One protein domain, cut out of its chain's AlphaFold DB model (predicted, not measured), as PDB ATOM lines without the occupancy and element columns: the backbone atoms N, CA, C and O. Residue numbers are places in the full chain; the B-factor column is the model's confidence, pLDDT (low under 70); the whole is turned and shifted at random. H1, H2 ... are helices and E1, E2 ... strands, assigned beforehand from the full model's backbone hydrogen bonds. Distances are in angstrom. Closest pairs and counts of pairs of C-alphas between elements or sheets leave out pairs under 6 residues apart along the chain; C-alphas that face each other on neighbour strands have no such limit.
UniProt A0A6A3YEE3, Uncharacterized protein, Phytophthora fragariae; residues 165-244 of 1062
ATOM      1  N   GLU A 165      66.287   7.798 -17.859       51.59
ATOM      2  CA  GLU A 165      65.110   8.676 -17.825       51.59
ATOM      3  C   GLU A 165      63.912   8.059 -18.578       51.59
ATOM      4  O   GLU A 165      62.770   8.477 -18.396       51.59
ATOM      5  N   VAL A 166      64.184   7.019 -19.373       61.53
ATOM      6  CA  VAL A 166      63.249   6.265 -20.206       61.53
ATOM      7  C   VAL A 166      63.172   4.823 -19.696       61.53
ATOM      8  O   VAL A 166      64.199   4.206 -19.415       61.53
ATOM      9  N   ASP A 167      61.958   4.280 -19.558       72.38
ATOM     10  CA  ASP A 167      61.786   2.892 -19.121       72.38
ATOM     11  C   ASP A 167      62.352   1.910 -20.174       72.38
ATOM     12  O   ASP A 167      62.109   2.108 -21.371       72.38
ATOM     13  N   PRO A 168      63.028   0.816 -19.764       80.38
ATOM     14  CA  PRO A 168      63.660  -0.147 -20.677       80.38
ATOM     15  C   PRO A 168      62.740  -0.701 -21.775       80.38
ATOM     16  O   PRO A 168      63.194  -1.020 -22.873       80.38
ATOM     17  N   ILE A 169      61.436  -0.800 -21.507       82.12
ATOM     18  CA  ILE A 169      60.444  -1.268 -22.482       82.12
ATOM     19  C   ILE A 169      60.352  -0.394 -23.745       82.12
ATOM     20  O   ILE A 169      60.019  -0.893 -24.816       82.12
ATOM     21  N   PHE A 170      60.667   0.900 -23.661       80.69
ATOM     22  CA  PHE A 170      60.660   1.782 -24.833       80.69
ATOM     23  C   PHE A 170      61.931   1.638 -25.679       80.69
ATOM     24  O   PHE A 170      61.936   2.026 -26.845       80.69
ATOM     25  N   GLU A 171      62.987   1.041 -25.126       79.88
ATOM     26  CA  GLU A 171      64.224   0.734 -25.847       79.88
ATOM     27  C   GLU A 171      64.159  -0.630 -26.553       79.88
ATOM     28  O   GLU A 171      64.870  -0.856 -27.532       79.88
ATOM     29  N   SER A 172      63.286  -1.539 -26.101       75.25
ATOM     30  CA  SER A 172      63.159  -2.893 -26.660       75.25
ATOM     31  C   SER A 172      62.395  -2.958 -27.989       75.25
ATOM     32  O   SER A 172      62.436  -3.985 -28.669       75.25
ATOM     33  N   GLY A 173      61.689  -1.886 -28.368       74.38
ATOM     34  CA  GLY A 173      60.847  -1.834 -29.571       74.38
ATOM     35  C   GLY A 173      59.584  -2.704 -29.500       74.38
ATOM     36  O   GLY A 173      58.931  -2.933 -30.516       74.38
ATOM     37  N   GLU A 174      59.223  -3.216 -28.320       82.00
ATOM     38  CA  GLU A 174      58.038  -4.070 -28.140       82.00
ATOM     39  C   GLU A 174      56.722  -3.283 -28.048       82.00
ATOM     40  O   GLU A 174      55.633  -3.861 -28.140       82.00
ATOM     41  N   VAL A 175      56.821  -1.960 -27.911       86.31
ATOM     42  CA  VAL A 175      55.699  -1.030 -27.820       86.31
ATOM     43  C   VAL A 175      55.820   0.068 -28.874       86.31
ATOM     44  O   VAL A 175      56.888   0.635 -29.082       86.31
ATOM     45  N   GLU A 176      54.705   0.387 -29.524       86.31
ATOM     46  CA  GLU A 176      54.606   1.435 -30.542       86.31
ATOM     47  C   GLU A 176      53.648   2.537 -30.088       86.31
ATOM     48  O   GLU A 176      52.578   2.267 -29.534       86.31
ATOM     49  N   GLU A 177      54.018   3.794 -30.332       84.38
ATOM     50  CA  GLU A 177      53.164   4.943 -30.039       84.38
ATOM     51  C   GLU A 177      51.980   5.016 -31.015       84.38
ATOM     52  O   GLU A 177      52.138   4.965 -32.236       84.38
ATOM     53  N   MET A 178      50.768   5.177 -30.482       78.75
ATOM     54  CA  MET A 178      49.565   5.322 -31.294       78.75
ATOM     55  C   MET A 178      49.426   6.745 -31.855       78.75
ATOM     56  O   MET A 178      49.018   7.670 -31.151       78.75
ATOM     57  N   THR A 179      49.680   6.909 -33.154       67.12
ATOM     58  CA  THR A 179      49.621   8.202 -33.865       67.12
ATOM     59  C   THR A 179      48.246   8.547 -34.462       67.12
ATOM     60  O   THR A 179      48.073   9.643 -34.988       67.12
ATOM     61  N   GLU A 180      47.245   7.664 -34.354       57.16
ATOM     62  CA  GLU A 180      45.929   7.815 -35.004       57.16
ATOM     63  C   GLU A 180      45.092   9.017 -34.498       57.16
ATOM     64  O   GLU A 180      45.238   9.476 -33.355       57.16
ATOM     65  N   ASP A 181      44.201   9.510 -35.377       55.50
ATOM     66  CA  ASP A 181      43.296  10.655 -35.190       55.50
ATOM     67  C   ASP A 181      42.633  10.689 -33.802       55.50
ATOM     68  O   ASP A 181      42.100   9.692 -33.309       55.50
ATOM     69  N   VAL A 182      42.591  11.882 -33.196       55.38
ATOM     70  CA  VAL A 182      42.095  12.156 -31.827       55.38
ATOM     71  C   VAL A 182      40.693  11.573 -31.554       55.38
ATOM     72  O   VAL A 182      40.362  11.273 -30.408       55.38
ATOM     73  N   ALA A 183      39.878  11.365 -32.592       53.16
ATOM     74  CA  ALA A 183      38.527  10.812 -32.489       53.16
ATOM     75  C   ALA A 183      38.466   9.287 -32.245       53.16
ATOM     76  O   ALA A 183      37.487   8.826 -31.662       53.16
ATOM     77  N   ASN A 184      39.494   8.520 -32.640       56.09
ATOM     78  CA  ASN A 184      39.524   7.050 -32.551       56.09
ATOM     79  C   ASN A 184      40.526   6.504 -31.520       56.09
ATOM     80  O   ASN A 184      40.691   5.289 -31.401       56.09
ATOM     81  N   ARG A 185      41.183   7.373 -30.741       62.50
ATOM     82  CA  ARG A 185      42.130   6.927 -29.715       62.50
ATOM     83  C   ARG A 185      41.408   6.136 -28.610       62.50
ATOM     84  O   ARG A 185      40.444   6.649 -28.030       62.50
ATOM     85  N   PRO A 186      41.863   4.914 -28.279       61.22
ATOM     86  CA  PRO A 186      41.350   4.164 -27.144       61.22
ATOM     87  C   PRO A 186      41.591   4.974 -25.873       61.22
ATOM     88  O   PRO A 186      42.714   5.372 -25.571       61.22
ATOM     89  N   LYS A 187      40.507   5.255 -25.147       66.56
ATOM     90  CA  LYS A 187      40.509   6.157 -23.984       66.56
ATOM     91  C   LYS A 187      40.930   5.476 -22.682       66.56
ATOM     92  O   LYS A 187      40.985   6.130 -21.648       66.56
ATOM     93  N   THR A 188      41.167   4.168 -22.715       79.12
ATOM     94  CA  THR A 188      41.387   3.343 -21.528       79.12
ATOM     95  C   THR A 188      42.676   2.557 -21.662       79.12
ATOM     96  O   THR A 188      42.946   1.976 -22.711       79.12
ATOM     97  N   CYS A 189      43.462   2.525 -20.592       85.75
ATOM     98  CA  CYS A 189      44.603   1.629 -20.485       85.75
ATOM     99  C   CYS A 189      44.144   0.266 -19.976       85.75
ATOM    100  O   CYS A 189      43.426   0.195 -18.982       85.75
ATOM    101  N   ASP A 190      44.587  -0.798 -20.637       86.81
ATOM    102  CA  ASP A 190      44.217  -2.176 -20.310       86.81
ATOM    103  C   ASP A 190      44.804  -2.629 -18.957       86.81
ATOM    104  O   ASP A 190      44.250  -3.512 -18.313       86.81
ATOM    105  N   MET A 191      45.906  -2.013 -18.507       86.62
ATOM    106  CA  MET A 191      46.568  -2.344 -17.238       86.62
ATOM    107  C   MET A 191      45.875  -1.707 -16.022       86.62
ATOM    108  O   MET A 191      45.595  -2.390 -15.039       86.62
ATOM    109  N   CYS A 192      45.592  -0.400 -16.068       82.00
ATOM    110  CA  CYS A 192      45.053   0.329 -14.912       82.00
ATOM    111  C   CYS A 192      43.594   0.787 -15.073       82.00
ATOM    112  O   CYS A 192      43.041   1.329 -14.125       82.00
ATOM    113  N   GLU A 193      42.968   0.654 -16.245       76.81
ATOM    114  CA  GLU A 193      41.602   1.147 -16.508       76.81
ATOM    115  C   GLU A 193      41.403   2.647 -16.200       76.81
ATOM    116  O   GLU A 193      40.314   3.079 -15.832       76.81
ATOM    117  N   VAL A 194      42.446   3.469 -16.388       68.12
ATOM    118  CA  VAL A 194      42.468   4.922 -16.080       68.12
ATOM    119  C   VAL A 194      42.454   5.232 -14.569       68.12
ATOM    120  O   VAL A 194      42.198   6.360 -14.155       68.12
ATOM    121  N   SER A 195      42.759   4.250 -13.714       66.25
ATOM    122  CA  SER A 195      42.806   4.434 -12.253       66.25
ATOM    123  C   SER A 195      44.051   5.166 -11.742       66.25
ATOM    124  O   SER A 195      44.028   5.745 -10.652       66.25
ATOM    125  N   TRP A 196      45.148   5.152 -12.501       80.50
ATOM    126  CA  TRP A 196      46.380   5.840 -12.125       80.50
ATOM    127  C   TRP A 196      46.470   7.223 -12.774       80.50
ATOM    128  O   TRP A 196      46.251   7.333 -13.981       80.50
ATOM    129  N   PRO A 197      46.808   8.273 -11.998       65.12
ATOM    130  CA  PRO A 197      46.942   9.623 -12.522       65.12
ATOM    131  C   PRO A 197      48.165   9.684 -13.442       65.12
ATOM    132  O   PRO A 197      49.305   9.636 -12.978       65.12
ATOM    133  N   ASP A 198      47.907   9.763 -14.743       67.31
ATOM    134  CA  ASP A 198      48.905  10.033 -15.775       67.31
ATOM    135  C   ASP A 198      48.618  11.394 -16.420       67.31
ATOM    136  O   ASP A 198      47.555  11.992 -16.204       67.31
ATOM    137  N   ASP A 199      49.564  11.917 -17.189       58.59
ATOM    138  CA  ASP A 199      49.394  13.230 -17.801       58.59
ATOM    139  C   ASP A 199      48.230  13.217 -18.794       58.59
ATOM    140  O   ASP A 199      48.127  12.343 -19.653       58.59
ATOM    141  N   ALA A 200      47.371  14.237 -18.737       45.38
ATOM    142  CA  ALA A 200      46.245  14.393 -19.663       45.38
ATOM    143  C   ALA A 200      46.671  14.513 -21.149       45.38
ATOM    144  O   ALA A 200      45.828  14.436 -22.039       45.38
ATOM    145  N   SER A 201      47.969  14.710 -21.407       50.34
ATOM    146  CA  SER A 201      48.614  14.748 -22.724       50.34
ATOM    147  C   SER A 201      49.391  13.472 -23.078       50.34
ATOM    148  O   SER A 201      50.051  13.451 -24.112       50.34
ATOM    149  N   GLY A 202      49.372  12.444 -22.223       60.69
ATOM    150  CA  GLY A 202      50.207  11.253 -22.359       60.69
ATOM    151  C   GLY A 202      49.869  10.425 -23.597       60.69
ATOM    152  O   GLY A 202      48.706  10.101 -23.856       60.69
ATOM    153  N   SER A 203      50.899  10.064 -24.359       72.38
ATOM    154  CA  SER A 203      50.776   9.161 -25.497       72.38
ATOM    155  C   SER A 203      50.372   7.754 -25.047       72.38
ATOM    156  O   SER A 203      50.814   7.246 -24.011       72.38
ATOM    157  N   MET A 204      49.502   7.122 -25.834       82.94
ATOM    158  CA  MET A 204      49.093   5.733 -25.639       82.94
ATOM    159  C   MET A 204      49.977   4.832 -26.490       82.94
ATOM    160  O   MET A 204      50.227   5.126 -27.659       82.94
ATOM    161  N   PHE A 205      50.408   3.722 -25.910       86.25
ATOM    162  CA  PHE A 205      51.298   2.761 -26.536       86.25
ATOM    163  C   PHE A 205      50.579   1.433 -26.732       86.25
ATOM    164  O   PHE A 205      49.835   0.975 -25.859       86.25
ATOM    165  N   ARG A 206      50.804   0.818 -27.890       88.00
ATOM    166  CA  ARG A 206      50.302  -0.508 -28.237       88.00
ATOM    167  C   ARG A 206      51.460  -1.493 -28.249       88.00
ATOM    168  O   ARG A 206      52.459  -1.277 -28.922       88.00
ATOM    169  N   TRP A 207      51.285  -2.607 -27.558       89.19
ATOM    170  CA  TRP A 207      52.196  -3.741 -27.610       89.19
ATOM    171  C   TRP A 207      52.070  -4.458 -28.953       89.19
ATOM    172  O   TRP A 207      50.982  -4.919 -29.304       89.19
ATOM    173  N   THR A 208      53.165  -4.582 -29.697       85.38
ATOM    174  CA  THR A 208      53.141  -5.078 -31.087       85.38
ATOM    175  C   THR A 208      52.750  -6.551 -31.186       85.38
ATOM    176  O   THR A 208      52.008  -6.936 -32.087       85.38
ATOM    177  N   LYS A 209      53.192  -7.375 -30.228       84.25
ATOM    178  CA  LYS A 209      52.935  -8.827 -30.205       84.25
ATOM    179  C   LYS A 209      51.538  -9.192 -29.693       84.25
ATOM    180  O   LYS A 209      50.890 -10.064 -30.258       84.25
ATOM    181  N   LEU A 210      51.092  -8.542 -28.616       85.50
ATOM    182  CA  LEU A 210      49.868  -8.914 -27.889       85.50
ATOM    183  C   LEU A 210      48.693  -7.964 -28.147       85.50
ATOM    184  O   LEU A 210      47.563  -8.299 -27.821       85.50
ATOM    185  N   GLY A 211      48.928  -6.773 -28.705       85.75
ATOM    186  CA  GLY A 211      47.895  -5.760 -28.940       85.75
ATOM    187  C   GLY A 211      47.389  -5.043 -27.680       85.75
ATOM    188  O   GLY A 211      46.410  -4.301 -27.772       85.75
ATOM    189  N   ILE A 212      48.025  -5.260 -26.523       88.88
ATOM    190  CA  ILE A 212      47.704  -4.616 -25.239       88.88
ATOM    191  C   ILE A 212      47.962  -3.111 -25.337       88.88
ATOM    192  O   ILE A 212      48.937  -2.680 -25.954       88.88
ATOM    193  N   ILE A 213      47.089  -2.304 -24.737       88.69
ATOM    194  CA  ILE A 213      47.152  -0.842 -24.793       88.69
ATOM    195  C   ILE A 213      47.461  -0.268 -23.413       88.69
ATOM    196  O   ILE A 213      46.714  -0.461 -22.450       88.69
ATOM    197  N   THR A 214      48.542   0.498 -23.313       87.56
ATOM    198  CA  THR A 214      49.010   1.102 -22.061       87.56
ATOM    199  C   THR A 214      49.396   2.557 -22.263       87.56
ATOM    200  O   THR A 214      49.995   2.898 -23.275       87.56
ATOM    201  N   HIS A 215      49.115   3.422 -21.291       84.62
ATOM    202  CA  HIS A 215      49.789   4.725 -21.238       84.62
ATOM    203  C   HIS A 215      51.245   4.546 -20.795       84.62
ATOM    204  O   HIS A 215      51.602   3.501 -20.237       84.62
ATOM    205  N   GLN A 216      52.065   5.574 -21.023       82.75
ATOM    206  CA  GLN A 216      53.515   5.531 -20.828       82.75
ATOM    207  C   GLN A 216      53.927   4.900 -19.492       82.75
ATOM    208  O   GLN A 216      54.620   3.888 -19.478       82.75
ATOM    209  N   GLY A 217      53.425   5.408 -18.360       80.44
ATOM    210  CA  GLY A 217      53.864   4.905 -17.054       80.44
ATOM    211  C   GLY A 217      53.363   3.498 -16.688       80.44
ATOM    212  O   GLY A 217      53.738   2.973 -15.642       80.44
ATOM    213  N   CYS A 218      52.459   2.895 -17.471       86.62
ATOM    214  CA  CYS A 218      52.003   1.512 -17.275       86.62
ATOM    215  C   CYS A 218      52.770   0.506 -18.140       86.62
ATOM    216  O   CYS A 218      52.639  -0.694 -17.897       86.62
ATOM    217  N   ALA A 219      53.539   0.959 -19.134       87.50
ATOM    218  CA  ALA A 219      54.202   0.074 -20.085       87.50
ATOM    219  C   ALA A 219      55.195  -0.861 -19.379       87.50
ATOM    220  O   ALA A 219      55.066  -2.075 -19.501       87.50
ATOM    221  N   GLN A 220      56.101  -0.325 -18.553       88.56
ATOM    222  CA  GLN A 220      57.088  -1.155 -17.852       88.56
ATOM    223  C   GLN A 220      56.433  -2.135 -16.877       88.56
ATOM    224  O   GLN A 220      56.753  -3.316 -16.884       88.56
ATOM    225  N   PHE A 221      55.446  -1.680 -16.101       88.81
ATOM    226  CA  PHE A 221      54.718  -2.568 -15.195       88.81
ATOM    227  C   PHE A 221      54.012  -3.701 -15.954       88.81
ATOM    228  O   PHE A 221      53.975  -4.828 -15.482       88.81
ATOM    229  N   THR A 222      53.500  -3.429 -17.157       89.62
ATOM    230  CA  THR A 222      52.904  -4.459 -18.023       89.62
ATOM    231  C   THR A 222      53.942  -5.459 -18.512       89.62
ATOM    232  O   THR A 222      53.657  -6.652 -18.515       89.62
ATOM    233  N   ALA A 223      55.149  -5.001 -18.846       89.44
ATOM    234  CA  ALA A 223      56.270  -5.881 -19.161       89.44
ATOM    235  C   ALA A 223      56.596  -6.813 -17.988       89.44
ATOM    236  O   ALA A 223      56.703  -8.022 -18.175       89.44
ATOM    237  N   ASP A 224      56.678  -6.256 -16.776       90.25
ATOM    238  CA  ASP A 224      56.986  -7.010 -15.559       90.25
ATOM    239  C   ASP A 224      55.890  -8.048 -15.247       90.25
ATOM    240  O   ASP A 224      56.194  -9.174 -14.860       90.25
ATOM    241  N   VAL A 225      54.614  -7.703 -15.471       89.19
ATOM    242  CA  VAL A 225      53.491  -8.650 -15.351       89.19
ATOM    243  C   VAL A 225      53.598  -9.781 -16.370       89.19
ATOM    244  O   VAL A 225      53.479 -10.943 -15.994       89.19
ATOM    245  N   LEU A 226      53.832  -9.470 -17.646       88.88
ATOM    246  CA  LEU A 226      53.936 -10.482 -18.703       88.88
ATOM    247  C   LEU A 226      55.162 -11.390 -18.530       88.88
ATOM    248  O   LEU A 226      55.122 -12.551 -18.932       88.88
ATOM    249  N   ALA A 227      56.237 -10.888 -17.916       89.31
ATOM    250  CA  ALA A 227      57.425 -11.679 -17.605       89.31
ATOM    251  C   ALA A 227      57.161 -12.742 -16.523       89.31
ATOM    252  O   ALA A 227      57.668 -13.857 -16.629       89.31
ATOM    253  N   GLU A 228      56.356 -12.415 -15.508       87.25
ATOM    254  CA  GLU A 228      55.965 -13.340 -14.431       87.25
ATOM    255  C   GLU A 228      54.769 -14.236 -14.812       87.25
ATOM    256  O   GLU A 228      54.575 -15.288 -14.205       87.25
ATOM    257  N   HIS A 229      53.995 -13.848 -15.833       84.56
ATOM    258  CA  HIS A 229      52.819 -14.569 -16.336       84.56
ATOM    259  C   HIS A 229      52.960 -14.977 -17.818       84.56
ATOM    260  O   HIS A 229      52.232 -14.465 -18.679       84.56
ATOM    261  N   PRO A 230      53.878 -15.908 -18.153       84.50
ATOM    262  CA  PRO A 230      54.112 -16.347 -19.531       84.50
ATOM    263  C   PRO A 230      52.917 -17.083 -20.163       84.50
ATOM    264  O   PRO A 230      52.898 -17.300 -21.374       84.50
ATOM    265  N   GLU A 231      51.923 -17.486 -19.369       83.94
ATOM    266  CA  GLU A 231      50.665 -18.078 -19.829       83.94
ATOM    267  C   GLU A 231      49.759 -17.099 -20.590       83.94
ATOM    268  O   GLU A 231      48.866 -17.539 -21.312       83.94
ATOM    269  N   ILE A 232      49.973 -15.789 -20.446       84.50
ATOM    270  CA  ILE A 232      49.177 -14.765 -21.126       84.50
ATOM    271  C   ILE A 232      49.710 -14.597 -22.549       84.50
ATOM    272  O   ILE A 232      50.749 -13.977 -22.779       84.50
ATOM    273  N   THR A 233      48.974 -15.121 -23.527       83.88
ATOM    274  CA  THR A 233      49.389 -15.115 -24.942       83.88
ATOM    275  C   THR A 233      48.522 -14.227 -25.826       83.88
ATOM    276  O   THR A 233      48.884 -13.944 -26.969       83.88
ATOM    277  N   THR A 234      47.393 -13.740 -25.307       86.81
ATOM    278  CA  THR A 234      46.464 -12.865 -26.033       86.81
ATOM    279  C   THR A 234      46.001 -11.676 -25.187       86.81
ATOM    280  O   THR A 234      45.971 -11.726 -23.955       86.81
ATOM    281  N   ARG A 235      45.579 -10.587 -25.848       88.12
ATOM    282  CA  ARG A 235      44.969  -9.426 -25.172       88.12
ATOM    283  C   ARG A 235      43.717  -9.798 -24.380       88.12
ATOM    284  O   ARG A 235      43.491  -9.248 -23.308       88.12
ATOM    285  N   ASP A 236      42.896 -10.704 -24.906       85.31
ATOM    286  CA  ASP A 236      41.644 -11.100 -24.257       85.31
ATOM    287  C   ASP A 236      41.898 -11.895 -22.970       85.31
ATOM    288  O   ASP A 236      41.187 -11.685 -21.987       85.31
ATOM    289  N   GLU A 237      42.938 -12.734 -22.936       84.94
ATOM    290  CA  GLU A 237      43.405 -13.402 -21.713       84.94
ATOM    291  C   GLU A 237      43.871 -12.377 -20.674       84.94
ATOM    292  O   GLU A 237      43.410 -12.414 -19.531       84.94
ATOM    293  N   PHE A 238      44.675 -11.392 -21.085       86.25
ATOM    294  CA  PHE A 238      45.112 -10.295 -20.216       86.25
ATOM    295  C   PHE A 238      43.919  -9.508 -19.633       86.25
ATOM    296  O   PHE A 238      43.832  -9.267 -18.428       86.25
ATOM    297  N   LEU A 239      42.931  -9.172 -20.469       83.12
ATOM    298  CA  LEU A 239      41.705  -8.481 -20.050       83.12
ATOM    299  C   LEU A 239      40.753  -9.371 -19.237       83.12
ATOM    300  O   LEU A 239      39.901  -8.870 -18.506       83.12
ATOM    301  N   SER A 240      40.835 -10.695 -19.359       78.50
ATOM    302  CA  SER A 240      40.035 -11.606 -18.534       78.50
ATOM    303  C   SER A 240      40.500 -11.588 -17.076       78.50
ATOM    304  O   SER A 240      39.667 -11.628 -16.170       78.50
ATOM    305  N   MET A 241      41.805 -11.405 -16.850       71.69
ATOM    306  CA  MET A 241      42.378 -11.236 -15.515       71.69
ATOM    307  C   MET A 241      41.978  -9.899 -14.884       71.69
ATOM    308  O   MET A 241      41.693  -9.848 -13.685       71.69
ATOM    309  N   SER A 242      41.863  -8.826 -15.675       64.88
ATOM    310  CA  SER A 242      41.398  -7.525 -15.173       64.88
ATOM    311  C   SER A 242      39.905  -7.507 -14.805       64.88
ATOM    312  O   SER A 242      39.506  -6.776 -13.898       64.88
ATOM    313  N   LYS A 243      39.088  -8.375 -15.422       65.38
ATOM    314  CA  LYS A 243      37.643  -8.550 -15.144       65.38
ATOM    315  C   LYS A 243      37.327  -9.348 -13.873       65.38
ATOM    316  O   LYS A 243      36.154  -9.591 -13.577       65.38
ATOM    317  N   THR A 244      38.343  -9.755 -13.117       66.62
ATOM    318  CA  THR A 244      38.182 -10.455 -11.838       66.62
ATOM    319  C   THR A 244      37.321  -9.612 -10.874       66.62
ATOM    320  O   THR A 244      37.637  -8.443 -10.637       66.62
TER     321      THR A 244
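What this domain is: This is residues 165 to 244 of the 1062 residues of an uncharacterized protein of Phytophthora fragariae (UniProt A0A6A3YEE3). A small three-stranded sheet has the longest helix, H2, packed over one face, while the short helix H1 packs on H2 and H3 sits away from both sheet and helices. A long loop without named elements, residues 178 to 203, joins E1 to E2. The printed part has 80 residues, with three named helices and three named strands in the order H1 E1 E2 E3 H2 H3; the sheet order is E1 - E2 - E3, antiparallel. The class is mixed, with under half of the residues in named elements. The whole is compact, with a radius of gyration of the C-alphas of 12.2 A and spans of 33 by 28 by 22 A.

Where its parts are: E2 is residues 204 to 207, 10.2 A long; E1 is 175 to 177 and E3 is 213 to 215. H2, residues 216 to 228, runs 20.1 A from C-alpha 216 at (53.515, 5.531, -20.828). H1 is residues 168 to 171, starting at (63.660, -0.147, -20.677). H3, residues 235 to 242, spans 10.8 A and ends at (41.398, -7.525, -15.173).

How they stand to each other: E1, E2 and E3 form a meander, each strand the antiparallel neighbour of the one before. N 176 and O 206 are 2.9 A apart; N 205 and O 214 are 2.8 A apart. H2 is on the sheet at a height of 8.8 A, in two layers, helix on one face. H2 touches H1 with residues 219 to 223 alone, the closest C-alphas being Ile 169 and Gln 220, 5.7 A. H3 and H2 are apart. Every O i to N i+4 pair is within hydrogen-bond range in H3, 7 of 9 in H2; H1 is too short for one.

The domain as a whole: The printed part has no cut. The link E1 to E2 is long. The mean pLDDT of the printed part is 77.5, with low confidence for instance at residues 179 to 187.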